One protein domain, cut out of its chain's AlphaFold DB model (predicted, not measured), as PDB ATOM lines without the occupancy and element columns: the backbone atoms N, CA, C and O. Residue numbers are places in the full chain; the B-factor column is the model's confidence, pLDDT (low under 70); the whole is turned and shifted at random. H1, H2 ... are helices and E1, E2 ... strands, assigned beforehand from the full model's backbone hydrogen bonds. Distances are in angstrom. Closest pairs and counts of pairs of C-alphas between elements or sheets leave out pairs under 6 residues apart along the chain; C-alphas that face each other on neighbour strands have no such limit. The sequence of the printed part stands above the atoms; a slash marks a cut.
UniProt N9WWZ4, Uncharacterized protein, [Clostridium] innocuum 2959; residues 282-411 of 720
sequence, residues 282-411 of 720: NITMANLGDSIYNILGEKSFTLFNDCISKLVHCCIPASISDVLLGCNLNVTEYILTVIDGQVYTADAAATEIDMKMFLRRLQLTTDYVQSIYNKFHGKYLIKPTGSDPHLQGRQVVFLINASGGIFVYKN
ATOM      1  N   ASN A 282     383.441 374.376 352.963       33.91
ATOM      2  CA  ASN A 282     382.010 374.434 352.614       33.91
ATOM      3  C   ASN A 282     381.434 373.172 351.948       33.91
ATOM      4  O   ASN A 282     380.215 373.047 351.877       33.91
ATOM      5  N   ILE A 283     382.253 372.232 351.466       31.62
ATOM      6  CA  ILE A 283     381.741 371.006 350.820       31.62
ATOM      7  C   ILE A 283     381.426 369.910 351.857       31.62
ATOM      8  O   ILE A 283     380.640 369.006 351.589       31.62
ATOM      9  N   THR A 284     381.951 370.020 353.077       46.41
ATOM     10  CA  THR A 284     381.782 369.016 354.140       46.41
ATOM     11  C   THR A 284     380.722 369.454 355.151       46.41
ATOM     12  O   THR A 284     379.878 368.658 355.555       46.41
ATOM     13  N   MET A 285     380.662 370.749 355.474       47.38
ATOM     14  CA  MET A 285     379.678 371.303 356.411       47.38
ATOM     15  C   MET A 285     378.271 371.459 355.830       47.38
ATOM     16  O   MET A 285     377.294 371.242 356.547       47.38
ATOM     17  N   ALA A 286     378.148 371.792 354.538       47.19
ATOM     18  CA  ALA A 286     376.846 371.919 353.878       47.19
ATOM     19  C   ALA A 286     376.085 370.580 353.878       47.19
ATOM     20  O   ALA A 286     374.924 370.527 354.274       47.19
ATOM     21  N   ASN A 287     376.778 369.481 353.568       64.62
ATOM     22  CA  ASN A 287     376.195 368.137 353.576       64.62
ATOM     23  C   ASN A 287     375.817 367.660 354.992       64.62
ATOM     24  O   ASN A 287     374.825 366.943 355.161       64.62
ATOM     25  N   LEU A 288     376.572 368.064 356.025       74.06
ATOM     26  CA  LEU A 288     376.271 367.712 357.418       74.06
ATOM     27  C   LEU A 288     375.052 368.482 357.924       74.06
ATOM     28  O   LEU A 288     374.149 367.889 358.512       74.06
ATOM     29  N   GLY A 289     375.008 369.790 357.659       75.00
ATOM     30  CA  GLY A 289     373.870 370.642 357.986       75.00
ATOM     31  C   GLY A 289     372.582 370.147 357.329       75.00
ATOM     32  O   GLY A 289     371.571 369.987 358.014       75.00
ATOM     33  N   ASP A 290     372.637 369.803 356.040       77.25
ATOM     34  CA  ASP A 290     371.503 369.226 355.313       77.25
ATOM     35  C   ASP A 290     371.066 367.882 355.910       77.25
ATOM     36  O   ASP A 290     369.872 367.628 356.078       77.25
ATOM     37  N   SER A 291     372.013 367.026 356.300       78.94
ATOM     38  CA  SER A 291     371.710 365.746 356.955       78.94
ATOM     39  C   SER A 291     371.035 365.939 358.317       78.94
ATOM     40  O   SER A 291     370.029 365.286 358.604       78.94
ATOM     41  N   ILE A 292     371.521 366.880 359.134       82.38
ATOM     42  CA  ILE A 292     370.898 367.251 360.415       82.38
ATOM     43  C   ILE A 292     369.486 367.791 360.182       82.38
ATOM     44  O   ILE A 292     368.559 367.390 360.884       82.38
ATOM     45  N   TYR A 293     369.294 368.663 359.189       84.50
ATOM     46  CA  TYR A 293     367.976 369.187 358.840       84.50
ATOM     47  C   TYR A 293     367.019 368.069 358.407       84.50
ATOM     48  O   TYR A 293     365.887 368.002 358.883       84.50
ATOM     49  N   ASN A 294     367.475 367.162 357.544       83.50
ATOM     50  CA  ASN A 294     366.652 366.080 357.011       83.50
ATOM     51  C   ASN A 294     366.262 365.043 358.078       83.50
ATOM     52  O   ASN A 294     365.148 364.521 358.028       83.50
ATOM     53  N   ILE A 295     367.148 364.749 359.038       84.31
ATOM     54  CA  ILE A 295     366.921 363.725 360.073       84.31
ATOM     55  C   ILE A 295     366.244 364.315 361.319       84.31
ATOM     56  O   ILE A 295     365.312 363.716 361.854       84.31
ATOM     57  N   LEU A 296     366.703 365.475 361.797       87.12
ATOM     58  CA  LEU A 296     366.284 366.071 363.074       87.12
ATOM     59  C   LEU A 296     365.418 367.333 362.930       87.12
ATOM     60  O   LEU A 296     364.875 367.815 363.929       87.12
ATOM     61  N   GLY A 297     365.285 367.877 361.722       87.69
ATOM     62  CA  GLY A 297     364.459 369.044 361.424       87.69
ATOM     63  C   GLY A 297     365.122 370.401 361.686       87.69
ATOM     64  O   GLY A 297     366.250 370.523 362.164       87.69
ATOM     65  N   GLU A 298     364.355 371.454 361.396       90.00
ATOM     66  CA  GLU A 298     364.799 372.856 361.377       90.00
ATOM     67  C   GLU A 298     365.426 373.333 362.694       90.00
ATOM     68  O   GLU A 298     366.483 373.953 362.676       90.00
ATOM     69  N   LYS A 299     364.829 373.005 363.848       93.31
ATOM     70  CA  LYS A 299     365.345 373.449 365.159       93.31
ATOM     71  C   LYS A 299     366.774 372.968 365.418       93.31
ATOM     72  O   LYS A 299     367.587 373.715 365.955       93.31
ATOM     73  N   SER A 300     367.062 371.725 365.048       91.38
ATOM     74  CA  SER A 300     368.375 371.102 365.225       91.38
ATOM     75  C   SER A 300     369.395 371.679 364.246       91.38
ATOM     76  O   SER A 300     370.537 371.918 364.624       91.38
ATOM     77  N   PHE A 301     368.967 371.986 363.019       85.38
ATOM     78  CA  PHE A 301     369.787 372.704 362.044       85.38
ATOM     79  C   PHE A 301     370.140 374.125 362.509       85.38
ATOM     80  O   PHE A 301     371.291 374.541 362.402       85.38
ATOM     81  N   THR A 302     369.188 374.861 363.095       88.38
ATOM     82  CA  THR A 302     369.465 376.169 363.710       88.38
ATOM     83  C   THR A 302     370.485 376.044 364.839       88.38
ATOM     84  O   THR A 302     371.465 376.780 364.843       88.38
ATOM     85  N   LEU A 303     370.309 375.076 365.748       89.94
ATOM     86  CA  LEU A 303     371.264 374.832 366.833       89.94
ATOM     87  C   LEU A 303     372.666 374.503 366.301       89.94
ATOM     88  O   LEU A 303     373.651 375.003 366.837       89.94
ATOM     89  N   PHE A 304     372.760 373.680 365.255       87.81
ATOM     90  CA  PHE A 304     374.028 373.365 364.602       87.81
ATOM     91  C   PHE A 304     374.708 374.638 364.084       87.81
ATOM     92  O   PHE A 304     375.841 374.917 364.468       87.81
ATOM     93  N   ASN A 305     374.004 375.457 363.298       83.88
ATOM     94  CA  ASN A 305     374.552 376.702 362.754       83.88
ATOM     95  C   ASN A 305     374.961 377.697 363.849       83.88
ATOM     96  O   ASN A 305     376.017 378.321 363.742       83.88
ATOM     97  N   ASP A 306     374.174 377.808 364.922       85.75
ATOM     98  CA  ASP A 306     374.520 378.628 366.086       85.75
ATOM     99  C   ASP A 306     375.818 378.137 366.743       85.75
ATOM    100  O   ASP A 306     376.667 378.946 367.128       85.75
ATOM    101  N   CYS A 307     376.003 376.816 366.853       89.44
ATOM    102  CA  CYS A 307     377.237 376.244 367.386       89.44
ATOM    103  C   CYS A 307     378.440 376.576 366.494       89.44
ATOM    104  O   CYS A 307     379.447 377.079 366.989       89.44
ATOM    105  N   ILE A 308     378.322 376.375 365.178       84.50
ATOM    106  CA  ILE A 308     379.398 376.690 364.229       84.50
ATOM    107  C   ILE A 308     379.748 378.176 364.267       84.50
ATOM    108  O   ILE A 308     380.922 378.526 364.346       84.50
ATOM    109  N   SER A 309     378.748 379.058 364.306       79.94
ATOM    110  CA  SER A 309     378.969 380.503 364.396       79.94
ATOM    111  C   SER A 309     379.763 380.899 365.650       79.94
ATOM    112  O   SER A 309     380.708 381.685 365.558       79.94
ATOM    113  N   LYS A 310     379.441 380.317 366.814       83.56
ATOM    114  CA  LYS A 310     380.201 380.537 368.058       83.56
ATOM    115  C   LYS A 310     381.634 380.005 367.966       83.56
ATOM    116  O   LYS A 310     382.566 380.691 368.385       83.56
ATOM    117  N   LEU A 311     381.820 378.804 367.413       82.81
ATOM    118  CA  LEU A 311     383.145 378.200 367.252       82.81
ATOM    119  C   LEU A 311     384.036 379.046 366.338       82.81
ATOM    120  O   LEU A 311     385.170 379.321 366.702       82.81
ATOM    121  N   VAL A 312     383.515 379.551 365.219       77.88
ATOM    122  CA  VAL A 312     384.247 380.450 364.302       77.88
ATOM    123  C   VAL A 312     384.742 381.716 365.006       77.88
ATOM    124  O   VAL A 312     385.788 382.254 364.653       77.88
ATOM    125  N   HIS A 313     384.015 382.195 366.018       78.81
ATOM    126  CA  HIS A 313     384.422 383.364 366.792       78.81
ATOM    127  C   HIS A 313     385.529 383.066 367.816       78.81
ATOM    128  O   HIS A 313     386.347 383.938 368.112       78.81
ATOM    129  N   CYS A 314     385.549 381.853 368.372       79.50
ATOM    130  CA  CYS A 314     386.421 381.494 369.493       79.50
ATOM    131  C   CYS A 314     387.648 380.678 369.080       79.50
ATOM    132  O   CYS A 314     388.640 380.650 369.812       79.50
ATOM    133  N   CYS A 315     387.576 379.994 367.941       76.25
ATOM    134  CA  CYS A 315     388.544 379.005 367.501       76.25
ATOM    135  C   CYS A 315     389.350 379.469 366.291       76.25
ATOM    136  O   CYS A 315     388.957 380.363 365.543       76.25
ATOM    137  N   ILE A 316     390.476 378.798 366.055       68.62
ATOM    138  CA  ILE A 316     391.160 378.876 364.759       68.62
ATOM    139  C   ILE A 316     390.328 378.091 363.734       68.62
ATOM    140  O   ILE A 316     389.910 376.981 364.075       68.62
ATOM    141  N   PRO A 317     390.134 378.580 362.492       62.16
ATOM    142  CA  PRO A 317     389.303 377.902 361.491       62.16
ATOM    143  C   PRO A 317     389.604 376.404 361.350       62.16
ATOM    144  O   PRO A 317     388.723 375.580 361.560       62.16
ATOM    145  N   ALA A 318     390.881 376.038 361.185       61.06
ATOM    146  CA  ALA A 318     391.310 374.644 361.035       61.06
ATOM    147  C   ALA A 318     390.929 373.712 362.209       61.06
ATOM    148  O   ALA A 318     390.874 372.501 362.033       61.06
ATOM    149  N   SER A 319     390.668 374.252 363.406       68.25
ATOM    150  CA  SER A 319     390.291 373.450 364.582       68.25
ATOM    151  C   SER A 319     388.795 373.143 364.681       68.25
ATOM    152  O   SER A 319     388.397 372.328 365.510       68.25
ATOM    153  N   ILE A 320     387.951 373.752 363.841       75.69
ATOM    154  CA  ILE A 320     386.515 373.440 363.808       75.69
ATOM    155  C   ILE A 320     386.314 371.994 363.344       75.69
ATOM    156  O   ILE A 320     385.529 371.257 363.938       75.69
ATOM    157  N   SER A 321     387.086 371.558 362.349       73.44
ATOM    158  CA  SER A 321     387.100 370.165 361.896       73.44
ATOM    159  C   SER A 321     387.490 369.188 363.018       73.44
ATOM    160  O   SER A 321     386.820 368.170 363.190       73.44
ATOM    161  N   ASP A 322     388.489 369.527 363.842       74.44
ATOM    162  CA  ASP A 322     388.900 368.718 365.004       74.44
ATOM    163  C   ASP A 322     387.756 368.580 366.031       74.44
ATOM    164  O   ASP A 322     387.498 367.493 366.549       74.44
ATOM    165  N   VAL A 323     387.009 369.664 366.281       81.94
ATOM    166  CA  VAL A 323     385.826 369.646 367.163       81.94
ATOM    167  C   VAL A 323     384.753 368.701 366.635       81.94
ATOM    168  O   VAL A 323     384.195 367.911 367.397       81.94
ATOM    169  N   LEU A 324     384.456 368.769 365.339       83.94
ATOM    170  CA  LEU A 324     383.429 367.935 364.717       83.94
ATOM    171  C   LEU A 324     383.814 366.455 364.757       83.94
ATOM    172  O   LEU A 324     382.985 365.621 365.117       83.94
ATOM    173  N   LEU A 325     385.079 366.129 364.474       79.75
ATOM    174  CA  LEU A 325     385.598 364.769 364.619       79.75
ATOM    175  C   LEU A 325     385.499 364.274 366.069       79.75
ATOM    176  O   LEU A 325     385.036 363.158 366.296       79.75
ATOM    177  N   GLY A 326     385.838 365.110 367.054       81.56
ATOM    178  CA  GLY A 326     385.695 364.770 368.474       81.56
ATOM    179  C   GLY A 326     384.247 364.521 368.912       81.56
ATOM    180  O   GLY A 326     383.956 363.630 369.716       81.56
ATOM    181  N   CYS A 327     383.297 365.252 368.323       86.56
ATOM    182  CA  CYS A 327     381.868 365.016 368.541       86.56
ATOM    183  C   CYS A 327     381.400 363.675 367.961       86.56
ATOM    184  O   CYS A 327     380.422 363.119 368.458       86.56
ATOM    185  N   ASN A 328     382.101 363.161 366.948       83.69
ATOM    186  CA  ASN A 328     381.831 361.876 366.316       83.69
ATOM    187  C   ASN A 328     382.410 360.677 367.099       83.69
ATOM    188  O   ASN A 328     381.891 359.563 366.990       83.69
ATOM    189  N   LEU A 329     383.456 360.897 367.910       81.88
ATOM    190  CA  LEU A 329     384.063 359.862 368.760       81.88
ATOM    191  C   LEU A 329     383.030 359.233 369.700       81.88
ATOM    192  O   LEU A 329     382.219 359.935 370.303       81.88
ATOM    193  N   ASN A 330     383.071 357.902 369.827       76.00
ATOM    194  CA  ASN A 330     382.143 357.095 370.634       76.00
ATOM    195  C   ASN A 330     380.646 357.293 370.313       76.00
ATOM    196  O   ASN A 330     379.787 356.850 371.076       76.00
ATOM    197  N   VAL A 331     380.328 357.937 369.184       78.00
ATOM    198  CA  VAL A 331     378.973 358.032 368.638       78.00
ATOM    199  C   VAL A 331     378.838 357.051 367.482       78.00
ATOM    200  O   VAL A 331     378.198 356.024 367.640       78.00
ATOM    201  N   THR A 332     379.451 357.319 366.326       71.75
ATOM    202  CA  THR A 332     379.395 356.408 365.173       71.75
ATOM    203  C   THR A 332     380.421 356.783 364.107       71.75
ATOM    204  O   THR A 332     380.721 357.954 363.912       71.75
ATOM    205  N   GLU A 333     380.925 355.821 363.338       64.81
ATOM    206  CA  GLU A 333     381.785 356.104 362.175       64.81
ATOM    207  C   GLU A 333     380.981 356.560 360.935       64.81
ATOM    208  O   GLU A 333     381.559 356.921 359.913       64.81
ATOM    209  N   TYR A 334     379.642 356.552 361.004       65.50
ATOM    210  CA  TYR A 334     378.756 356.801 359.857       65.50
ATOM    211  C   TYR A 334     378.329 358.262 359.645       65.50
ATOM    212  O   TYR A 334     377.623 358.527 358.674       65.50
ATOM    213  N   ILE A 335     378.689 359.206 360.525       73.69
ATOM    214  CA  ILE A 335     378.375 360.639 360.326       73.69
ATOM    215  C   ILE A 335     379.542 361.329 359.618       73.69
ATOM    216  O   ILE A 335     379.352 361.967 358.582       73.69
ATOM    217  N   LEU A 336     380.754 361.180 360.157       73.94
ATOM    218  CA  LEU A 336     381.981 361.732 359.590       73.94
ATOM    219  C   LEU A 336     382.990 360.618 359.322       73.94
ATOM    220  O   LEU A 336     383.196 359.739 360.155       73.94
ATOM    221  N   THR A 337     383.660 360.696 358.176       61.41
ATOM    222  CA  THR A 337     384.769 359.818 357.800       61.41
ATOM    223  C   THR A 337     385.983 360.645 357.391       61.41
ATOM    224  O   THR A 337     385.841 361.788 356.963       61.41
ATOM    225  N   VAL A 338     387.184 360.089 357.527       58.06
ATOM    226  CA  VAL A 338     388.430 360.751 357.124       58.06
ATOM    227  C   VAL A 338     389.049 359.966 355.974       58.06
ATOM    228  O   VAL A 338     389.343 358.783 356.127       58.06
ATOM    229  N   ILE A 339     389.252 360.619 354.829       53.06
ATOM    230  CA  ILE A 339     389.889 360.036 353.640       53.06
ATOM    231  C   ILE A 339     391.069 360.934 353.269       53.06
ATOM    232  O   ILE A 339     390.898 362.136 353.079       53.06
ATOM    233  N   ASP A 340     392.277 360.365 353.225       47.50
ATOM    234  CA  ASP A 340     393.527 361.076 352.911       47.50
ATOM    235  C   ASP A 340     393.745 362.363 353.737       47.50
ATOM    236  O   ASP A 340     394.227 363.381 353.244       47.50
ATOM    237  N   GLY A 341     393.371 362.326 355.021       48.62
ATOM    238  CA  GLY A 341     393.522 363.453 355.948       48.62
ATOM    239  C   GLY A 341     392.458 364.547 355.818       48.62
ATOM    240  O   GLY A 341     392.497 365.508 356.582       48.62
ATOM    241  N   GLN A 342     391.490 364.401 354.910       54.31
ATOM    242  CA  GLN A 342     390.339 365.296 354.804       54.31
ATOM    243  C   GLN A 342     389.086 364.669 355.417       54.31
ATOM    244  O   GLN A 342     388.854 363.466 355.297       54.31
ATOM    245  N   VAL A 343     388.281 365.493 356.088       57.94
ATOM    246  CA  VAL A 343     387.027 365.081 356.734       57.94
ATOM    247  C   VAL A 343     385.898 365.135 355.717       57.94
ATOM    248  O   VAL A 343     385.721 366.155 355.072       57.94
ATOM    249  N   TYR A 344     385.102 364.079 355.605       59.00
ATOM    250  CA  TYR A 344     383.930 363.996 354.737       59.00
ATOM    251  C   TYR A 344     382.704 363.587 355.543       59.00
ATOM    252  O   TYR A 344     382.794 362.810 356.491       59.00
ATOM    253  N   THR A 345     381.534 364.056 355.130       63.34
ATOM    254  CA  THR A 345     380.261 363.501 355.599       63.34
ATOM    255  C   THR A 345     380.034 362.152 354.940       63.34
ATOM    256  O   THR A 345     380.019 362.071 353.709       63.34
ATOM    257  N   ALA A 346     379.873 361.102 355.737       55.81
ATOM    258  CA  ALA A 346     379.603 359.773 355.207       55.81
ATOM    259  C   ALA A 346     378.139 359.666 354.732       55.81
ATOM    260  O   ALA A 346     377.218 360.179 355.368       55.81
ATOM    261  N   ASP A 347     377.920 359.019 353.584       52.66
ATOM    262  CA  ASP A 347     376.603 358.926 352.949       52.66
ATOM    263  C   ASP A 347     375.699 357.888 353.670       52.66
ATOM    264  O   ASP A 347     375.954 356.683 353.648       52.66
ATOM    265  N   ALA A 348     374.621 358.388 354.291       52.88
ATOM    266  CA  ALA A 348     373.308 357.755 354.523       52.88
ATOM    267  C   ALA A 348     373.136 356.499 355.428       52.88
ATOM    268  O   ALA A 348     372.245 355.688 355.155       52.88
ATOM    269  N   ALA A 349     373.858 356.355 356.550       61.88
ATOM    270  CA  ALA A 349     373.552 355.310 357.557       61.88
ATOM    271  C   ALA A 349     373.306 355.797 359.004       61.88
ATOM    272  O   ALA A 349     372.900 354.994 359.844       61.88
ATOM    273  N   ALA A 350     373.508 357.084 359.309       72.38
ATOM    274  CA  ALA A 350     373.297 357.622 360.655       72.38
ATOM    275  C   ALA A 350     371.807 357.638 361.051       72.38
ATOM    276  O   ALA A 350     370.944 358.083 360.290       72.38
ATOM    277  N   THR A 351     371.502 357.172 362.260       83.19
ATOM    278  CA  THR A 351     370.147 357.182 362.820       83.19
ATOM    279  C   THR A 351     369.803 358.530 363.463       83.19
ATOM    280  O   THR A 351     370.659 359.383 363.701       83.19
ATOM    281  N   GLU A 352     368.524 358.720 363.805       87.44
ATOM    282  CA  GLU A 352     368.076 359.880 364.588       87.44
ATOM    283  C   GLU A 352     368.788 359.966 365.952       87.44
ATOM    284  O   GLU A 352     369.075 361.061 366.432       87.44
ATOM    285  N   ILE A 353     369.088 358.818 366.572       88.50
ATOM    286  CA  ILE A 353     369.799 358.751 367.855       88.50
ATOM    287  C   ILE A 353     371.249 359.210 367.667       88.50
ATOM    288  O   ILE A 353     371.687 360.096 368.398       88.50
ATOM    289  N   ASP A 354     371.944 358.706 366.643       86.44
ATOM    290  CA  ASP A 354     373.334 359.092 366.345       86.44
ATOM    291  C   ASP A 354     373.465 360.607 366.137       86.44
ATOM    292  O   ASP A 354     374.313 361.265 366.741       86.44
ATOM    293  N   MET A 355     372.570 361.190 365.333       86.56
ATOM    294  CA  MET A 355     372.583 362.628 365.057       86.56
ATOM    295  C   MET A 355     372.276 363.471 366.303       86.56
ATOM    296  O   MET A 355     372.855 364.545 366.477       86.56
ATOM    297  N   LYS A 356     371.391 363.002 367.198       91.25
ATOM    298  CA  LYS A 356     371.123 363.682 368.478       91.25
ATOM    299  C   LYS A 356     372.340 363.652 369.392       91.25
ATOM    300  O   LYS A 356     372.669 364.682 369.980       91.25
ATOM    301  N   MET A 357     373.011 362.504 369.477       90.75
ATOM    302  CA  MET A 357     374.234 362.343 370.261       90.75
ATOM    303  C   MET A 357     375.326 363.300 369.784       90.75
ATOM    304  O   MET A 357     375.864 364.073 370.580       90.75
ATOM    305  N   PHE A 358     375.587 363.305 368.475       91.00
ATOM    306  CA  PHE A 358     376.548 364.201 367.839       91.00
ATOM    307  C   PHE A 358     376.236 365.675 368.134       91.00
ATOM    308  O   PHE A 358     377.090 366.414 368.627       91.00
ATOM    309  N   LEU A 359     374.992 366.108 367.890       92.12
ATOM    310  CA  LEU A 359     374.598 367.506 368.068       92.12
ATOM    311  C   LEU A 359     374.660 367.946 369.537       92.12
ATOM    312  O   LEU A 359     375.047 369.080 369.824       92.12
ATOM    313  N   ARG A 360     374.323 367.059 370.482       94.81
ATOM    314  CA  ARG A 360     374.436 367.355 371.916       94.81
ATOM    315  C   ARG A 360     375.894 367.528 372.344       94.81
ATOM    316  O   ARG A 360     376.194 368.483 373.060       94.81
ATOM    317  N   ARG A 361     376.796 366.660 371.876       93.38
ATOM    318  CA  ARG A 361     378.244 366.776 372.129       93.38
ATOM    319  C   ARG A 361     378.826 368.050 371.513       93.38
ATOM    320  O   ARG A 361     379.602 368.737 372.180       93.38
ATOM    321  N   LEU A 362     378.386 368.422 370.306       93.12
ATOM    322  CA  LEU A 362     378.765 369.681 369.656       93.12
ATOM    323  C   LEU A 362     378.311 370.895 370.466       93.12
ATOM    324  O   LEU A 362     379.099 371.817 370.682       93.12
ATOM    325  N   GLN A 363     377.071 370.884 370.956       96.06
ATOM    326  CA  GLN A 363     376.545 371.955 371.796       96.06
ATOM    327  C   GLN A 363     377.368 372.116 373.079       96.06
ATOM    328  O   GLN A 363     377.823 373.218 373.375       96.06
ATOM    329  N   LEU A 364     377.602 371.022 373.812       95.81
ATOM    330  CA  LEU A 364     378.376 371.047 375.057       95.81
ATOM    331  C   LEU A 364     379.817 371.510 374.827       95.81
ATOM    332  O   LEU A 364     380.310 372.367 375.557       95.81
ATOM    333  N   THR A 365     380.472 370.993 373.786       94.31
ATOM    334  CA  THR A 365     381.828 371.409 373.405       94.31
ATOM    335  C   THR A 365     381.871 372.893 373.057       94.31
ATOM    336  O   THR A 365     382.745 373.614 373.532       94.31
ATOM    337  N   THR A 366     380.902 373.379 372.281       94.75
ATOM    338  CA  THR A 366     380.833 374.790 371.886       94.75
ATOM    339  C   THR A 366     380.624 375.705 373.085       94.75
ATOM    340  O   THR A 366     381.326 376.707 373.228       94.75
ATOM    341  N   ASP A 367     379.684 375.367 373.967       96.31
ATOM    342  CA  ASP A 367     379.405 376.165 375.158       96.31
ATOM    343  C   ASP A 367     380.618 376.180 376.106       96.31
ATOM    344  O   ASP A 367     380.968 377.233 376.649       96.31
ATOM    345  N   TYR A 368     381.328 375.055 376.236       96.44
ATOM    346  CA  TYR A 368     382.575 374.974 376.995       96.44
ATOM    347  C   TYR A 368     383.685 375.846 376.391       96.44
ATOM    348  O   TYR A 368     384.270 376.669 377.098       96.44
ATOM    349  N   VAL A 369     383.936 375.742 375.086       94.00
ATOM    350  CA  VAL A 369     384.928 376.562 374.371       94.00
ATOM    351  C   VAL A 369     384.634 378.052 374.523       94.00
ATOM    352  O   VAL A 369     385.522 378.830 374.882       94.00
ATOM    353  N   GLN A 370     383.376 378.448 374.325       94.94
ATOM    354  CA  GLN A 370     382.937 379.827 374.513       94.94
ATOM    355  C   GLN A 370     383.169 380.293 375.956       94.94
ATOM    356  O   GLN A 370     383.585 381.431 376.182       94.94
ATOM    357  N   SER A 371     382.929 379.424 376.945       96.62
ATOM    358  CA  SER A 371     383.172 379.746 378.354       96.62
ATOM    359  C   SER A 371     384.651 380.033 378.635       96.62
ATOM    360  O   SER A 371     384.956 380.989 379.349       96.62
ATOM    361  N   ILE A 372     385.572 379.283 378.018       95.00
ATOM    362  CA  ILE A 372     387.020 379.498 378.146       95.00
ATOM    363  C   ILE A 372     387.435 380.793 377.447       95.00
ATOM    364  O   ILE A 372     388.134 381.613 378.044       95.00
ATOM    365  N   TYR A 373     386.971 381.009 376.215       93.88
ATOM    366  CA  TYR A 373     387.230 382.245 375.479       93.88
ATOM    367  C   TYR A 373     386.810 383.476 376.300       93.88
ATOM    368  O   TYR A 373     387.581 384.423 376.470       93.88
ATOM    369  N   ASN A 374     385.621 383.418 376.909       95.50
ATOM    370  CA  ASN A 374     385.097 384.471 377.775       95.50
ATOM    371  C   ASN A 374     385.890 384.612 379.082       95.50
ATOM    372  O   ASN A 374     386.170 385.739 379.493       95.50
ATOM    373  N   LYS A 375     386.287 383.495 379.717       94.81
ATOM    374  CA  LYS A 375     387.130 383.476 380.928       94.81
ATOM    375  C   LYS A 375     388.430 384.246 380.712       94.81
ATOM    376  O   LYS A 375     388.873 384.958 381.608       94.81
ATOM    377  N   PHE A 376     389.020 384.129 379.525       92.56
ATOM    378  CA  PHE A 376     390.239 384.845 379.159       92.56
ATOM    379  C   PHE A 376     389.991 386.139 378.375       92.56
ATOM    380  O   PHE A 376     390.930 386.693 377.807       92.56
ATOM    381  N   HIS A 377     388.755 386.644 378.351       92.50
ATOM    382  CA  HIS A 377     388.381 387.904 377.701       92.50
ATOM    383  C   HIS A 377     388.833 388.003 376.231       92.50
ATOM    384  O   HIS A 377     389.259 389.064 375.780       92.50
ATOM    385  N   GLY A 378     388.801 386.886 375.500       87.44
ATOM    386  CA  GLY A 378     389.231 386.813 374.102       87.44
ATOM    387  C   GLY A 378     390.737 386.975 373.873       87.44
ATOM    388  O   GLY A 378     391.168 387.162 372.739       87.44
ATOM    389  N   LYS A 379     391.562 386.893 374.929       86.25
ATOM    390  CA  LYS A 379     393.031 386.973 374.829       86.25
ATOM    391  C   LYS A 379     393.644 385.814 374.031       86.25
ATOM    392  O   LYS A 379     394.739 385.965 373.485       86.25
ATOM    393  N   TYR A 380     392.965 384.671 373.995       87.06
ATOM    394  CA  TYR A 380     393.417 383.464 373.315       87.06
ATOM    395  C   TYR A 380     392.343 382.964 372.354       87.06
ATOM    396  O   TYR A 380     391.162 382.946 372.706       87.06
ATOM    397  N   LEU A 381     392.772 382.508 371.178       85.88
ATOM    398  CA  LEU A 381     391.986 381.587 370.364       85.88
ATOM    399  C   LEU A 381     392.097 380.187 370.963       85.88
ATOM    400  O   LEU A 381     393.135 379.818 371.518       85.88
ATOM    401  N   ILE A 382     391.018 379.421 370.864       86.31
ATOM    402  CA  ILE A 382     390.893 378.111 371.495       86.31
ATOM    403  C   ILE A 382     390.970 377.029 370.422       86.31
ATOM    404  O   ILE A 382     390.274 377.098 369.415       86.31
ATOM    405  N   LYS A 383     391.791 376.006 370.640       86.06
ATOM    406  CA  LYS A 383     391.777 374.781 369.837       86.06
ATOM    407  C   LYS A 383     391.471 373.596 370.755       86.06
ATOM    408  O   LYS A 383     392.344 373.196 371.520       86.06
ATOM    409  N   PRO A 384     390.258 373.032 370.727       84.25
ATOM    410  CA  PRO A 384     389.960 371.802 371.455       84.25
ATOM    411  C   PRO A 384     390.802 370.633 370.946       84.25
ATOM    412  O   PRO A 384     391.148 370.592 369.766       84.25
ATOM    413  N   THR A 385     391.129 369.685 371.824       77.81
ATOM    414  CA  THR A 385     391.829 368.451 371.424       77.81
ATOM    415  C   THR A 385     390.924 367.499 370.645       77.81
ATOM    416  O   THR A 385     391.428 366.620 369.954       77.81
ATOM    417  N   GLY A 386     389.601 367.662 370.764       75.12
ATOM    418  CA  GLY A 386     388.625 366.733 370.205       75.12
ATOM    419  C   GLY A 386     388.462 365.461 371.040       75.12
ATOM    420  O   GLY A 386     387.877 364.505 370.551       75.12
ATOM    421  N   SER A 387     388.964 365.422 372.281       79.00
ATOM    422  CA  SER A 387     388.740 364.297 373.197       79.00
ATOM    423  C   SER A 387     387.276 364.206 373.638       79.00
ATOM    424  O   SER A 387     386.516 365.169 373.511       79.00
ATOM    425  N   ASP A 388     386.883 363.072 374.223       84.25
ATOM    426  CA  ASP A 388     385.538 362.929 374.774       84.25
ATOM    427  C   ASP A 388     385.198 364.049 375.772       84.25
ATOM    428  O   ASP A 388     385.985 364.337 376.681       84.25
ATOM    429  N   PRO A 389     384.020 364.681 375.637       89.44
ATOM    430  CA  PRO A 389     383.561 365.655 376.600       89.44
ATOM    431  C   PRO A 389     383.181 364.960 377.910       89.44
ATOM    432  O   PRO A 389     382.389 364.013 377.941       89.44
ATOM    433  N   HIS A 390     383.701 365.497 379.005       91.69
ATOM    434  CA  HIS A 390     383.239 365.214 380.359       91.69
ATOM    435  C   HIS A 390     382.095 366.166 380.748       91.69
ATOM    436  O   HIS A 390     381.564 366.900 379.905       91.69
ATOM    437  N   LEU A 391     381.715 366.177 382.030       92.31
ATOM    438  CA  LEU A 391     380.696 367.066 382.590       92.31
ATOM    439  C   LEU A 391     380.773 368.488 381.998       92.31
ATOM    440  O   LEU A 391     381.802 369.162 382.104       92.31
ATOM    441  N   GLN A 392     379.663 368.940 381.402       91.19
ATOM    442  CA  GLN A 392     379.510 370.258 380.760       91.19
ATOM    443  C   GLN A 392     380.427 370.515 379.548       91.19
ATOM    444  O   GLN A 392     380.748 371.663 379.259       91.19
ATOM    445  N   GLY A 393     380.850 369.475 378.825       91.12
ATOM    446  CA  GLY A 393     381.707 369.628 377.643       91.12
ATOM    447  C   GLY A 393     383.195 369.758 377.964       91.12
ATOM    448  O   GLY A 393     383.991 370.041 377.066       91.12
ATOM    449  N   ARG A 394     383.567 369.572 379.238       92.12
ATOM    450  CA  ARG A 394     384.935 369.743 379.726       92.12
ATOM    451  C   ARG A 394     385.887 368.809 378.992       92.12
ATOM    452  O   ARG A 394     385.703 367.598 379.000       92.12
ATOM    453  N   GLN A 395     386.924 369.398 378.417       90.50
ATOM    454  CA  GLN A 395     388.010 368.708 377.730       90.50
ATOM    455  C   GLN A 395     389.282 369.558 377.773       90.50
ATOM    456  O   GLN A 395     389.247 370.736 378.163       90.50
ATOM    457  N   VAL A 396     390.401 368.963 377.376       89.69
ATOM    458  CA  VAL A 396     391.665 369.680 377.205       89.69
ATOM    459  C   VAL A 396     391.569 370.590 375.978       89.69
ATOM    460  O   VAL A 396     390.967 370.232 374.963       89.69
ATOM    461  N   VAL A 397     392.131 371.796 376.064       90.56
ATOM    462  CA  VAL A 397     392.199 372.724 374.927       90.56
ATOM    463  C   VAL A 397     393.578 373.364 374.842       90.56
ATOM    464  O   VAL A 397     394.227 373.600 375.855       90.56
ATOM    465  N   PHE A 398     394.004 373.716 373.638       89.25
ATOM    466  CA  PHE A 398     395.143 374.588 373.404       89.25
ATOM    467  C   PHE A 398     394.685 376.050 373.377       89.25
ATOM    468  O   PHE A 398     393.701 376.399 372.722       89.25
ATOM    469  N   LEU A 399     395.418 376.910 374.076       85.75
ATOM    470  CA  LEU A 399     395.247 378.356 374.077       85.75
ATOM    471  C   LEU A 399     396.321 378.987 373.202       85.75
ATOM    472  O   LEU A 399     397.510 378.816 373.460       85.75
ATOM    473  N   ILE A 400     395.902 379.744 372.195       83.50
ATOM    474  CA  ILE A 400     396.794 380.328 371.195       83.50
ATOM    475  C   ILE A 400     396.699 381.842 371.299       83.50
ATOM    476  O   ILE A 400     395.637 382.431 371.100       83.50
ATOM    477  N   ASN A 401     397.801 382.482 371.682       80.25
ATOM    478  CA  ASN A 401     397.842 383.931 371.850       80.25
ATOM    479  C   ASN A 401     398.086 384.652 370.511       80.25
ATOM    480  O   ASN A 401     398.496 384.048 369.521       80.25
ATOM    481  N   ALA A 402     397.894 385.973 370.495       69.12
ATOM    482  CA  ALA A 402     398.081 386.802 369.298       69.12
ATOM    483  C   ALA A 402     399.520 386.808 368.738       69.12
ATOM    484  O   ALA A 402     399.732 387.181 367.590       69.12
ATOM    485  N   SER A 403     400.512 386.411 369.538       67.31
ATOM    486  CA  SER A 403     401.918 386.289 369.132       67.31
ATOM    487  C   SER A 403     402.278 384.883 368.630       67.31
ATOM    488  O   SER A 403     403.446 384.631 368.353       67.31
ATOM    489  N   GLY A 404     401.307 383.966 368.539       68.56
ATOM    490  CA  GLY A 404     401.509 382.579 368.109       68.56
ATOM    491  C   GLY A 404     401.995 381.623 369.204       68.56
ATOM    492  O   GLY A 404     402.263 380.462 368.918       68.56
ATOM    493  N   GLY A 405     402.104 382.076 370.456       72.12
ATOM    494  CA  GLY A 405     402.431 381.207 371.588       72.12
ATOM    495  C   GLY A 405     401.266 380.281 371.936       72.12
ATOM    496  O   GLY A 405     400.118 380.732 371.977       72.12
ATOM    497  N   ILE A 406     401.575 379.012 372.206       83.44
ATOM    498  CA  ILE A 406     400.601 377.950 372.475       83.44
ATOM    499  C   ILE A 406     400.805 377.421 373.897       83.44
ATOM    500  O   ILE A 406     401.936 377.175 374.312       83.44
ATOM    501  N   PHE A 407     399.707 377.237 374.622       84.88
ATOM    502  CA  PHE A 407     399.663 376.647 375.961       84.88
ATOM    503  C   PHE A 407     398.598 375.560 375.986       84.88
ATOM    504  O   PHE A 407     397.589 375.695 375.291       84.88
ATOM    505  N   VAL A 408     398.769 374.520 376.793       91.44
ATOM    506  CA  VAL A 408     397.684 373.566 377.050       91.44
ATOM    507  C   VAL A 408     396.931 374.029 378.291       91.44
ATOM    508  O   VAL A 408     397.534 374.439 379.280       91.44
ATOM    509  N   TYR A 409     395.604 374.009 378.229       94.12
ATOM    510  CA  TYR A 409     394.715 374.345 379.330       94.12
ATOM    511  C   TYR A 409     393.833 373.150 379.667       94.12
ATOM    512  O   TYR A 409     393.106 372.622 378.818       94.12
ATOM    513  N   LYS A 410     393.857 372.766 380.941       93.75
ATOM    514  CA  LYS A 410     393.067 371.661 381.484       93.75
ATOM    515  C   LYS A 410     392.160 372.219 382.568       93.75
ATOM    516  O   LYS A 410     392.632 372.721 383.577       93.75
ATOM    517  N   ASN A 411     390.843 372.143 382.401       91.75
ATOM    518  CA  ASN A 411     389.903 372.702 383.382       91.75
ATOM    519  C   ASN A 411     389.705 371.781 384.602       91.75
ATOM    520  O   ASN A 411     388.594 371.330 384.891       91.75
TER     521      ASN A 411
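AT A GLANCE: This is residues 282 to 411 of the 720 residues of an uncharacterized protein of [Clostridium] innocuum 2959 (UniProt N9WWZ4). A long helix, H4, runs along much of the domain with H2 side by side with it, and H3 crosses these two; H1 folds back at one end of H2. A small sheet, E3 E4 E5, packs on the other end of H4, and a little hairpin, E1 E2, packs on H1 and H3. The printed part has 130 residues, with four named helices and five named strands in the order H1 H2 H3 E1 E2 H4 E3 E4 E5; both sheets, E3 - E4 - E5 and E1 - E2, are antiparallel. The class is mixed, helices and strands; the whole is compact, with a radius of gyration of the C-alphas of 14.4 A and spans of 42 by 32 by 24 A.

IN THESE COORDINATES: Find C-alpha 282 at (382.010, 374.434, 352.614); from there H1 runs over residues 282 to 296, 20.7 A. H2, residues 298 to 314, covers 24.7 A, and H3, residues 318 to 328, 16.8 A. Next come E1, residues 336 to 339, and E2, residues 342 to 345. At C-alpha 352, (368.076, 359.880, 364.588), H4 begins and runs 34.5 A to residue 375. Then look for E3, residues 380 to 384, 12.3 A, E4, residues 397 to 401, 12.9 A, and E5, residues 406 to 409, which ends at C-alpha 409, (394.715, 374.345, 379.330).

HOW THE PARTS SIT: H2, H3 and H4 form an up and down bundle, each running against the one before it. H2 and H4 touch, closest at the C-alphas of Cys 307 and Thr 366, 5.9 A, at a shallow tilt of 31 degrees, the same way. H3 touches H4 at a steep tilt of 44 degrees, opposite ways, with Cys 327 and Arg 361 closest, C-alphas 5.4 A apart. H2 and H3, a helical hairpin, only just touch, with 3 pairs of C-alphas within 8 A; Leu 311 and Ile 320 are closest, C-alphas 6.8 A apart. E3, E4 and E5 form a meander, each strand the antiparallel neighbour of the one before: N 381 and O 400 are 2.9 A apart, N 399 and O 407 2.8 A, both within hydrogen-bond range. H4 on one face of this sheet makes two layers, at a height over the sheet of 10.6 A. In the hairpin E1 and E2, N 337 and O 344 are 2.8 A apart. Every O i to N i+4 pair is within hydrogen-bond range in H2 and H4; in H1 it is 9 of 11, in H3 6 of 7.

THE WHOLE: The two C-alphas farthest apart, those of Ala 349 and Ser 403, are 43.6 A apart. The printed part has no cut, and the link from E3 to E4, 12 residues, is long. Mean pLDDT of the printed part is 79.8; 28 residues are under 70, among them residues 282 to 287 and 337 to 349.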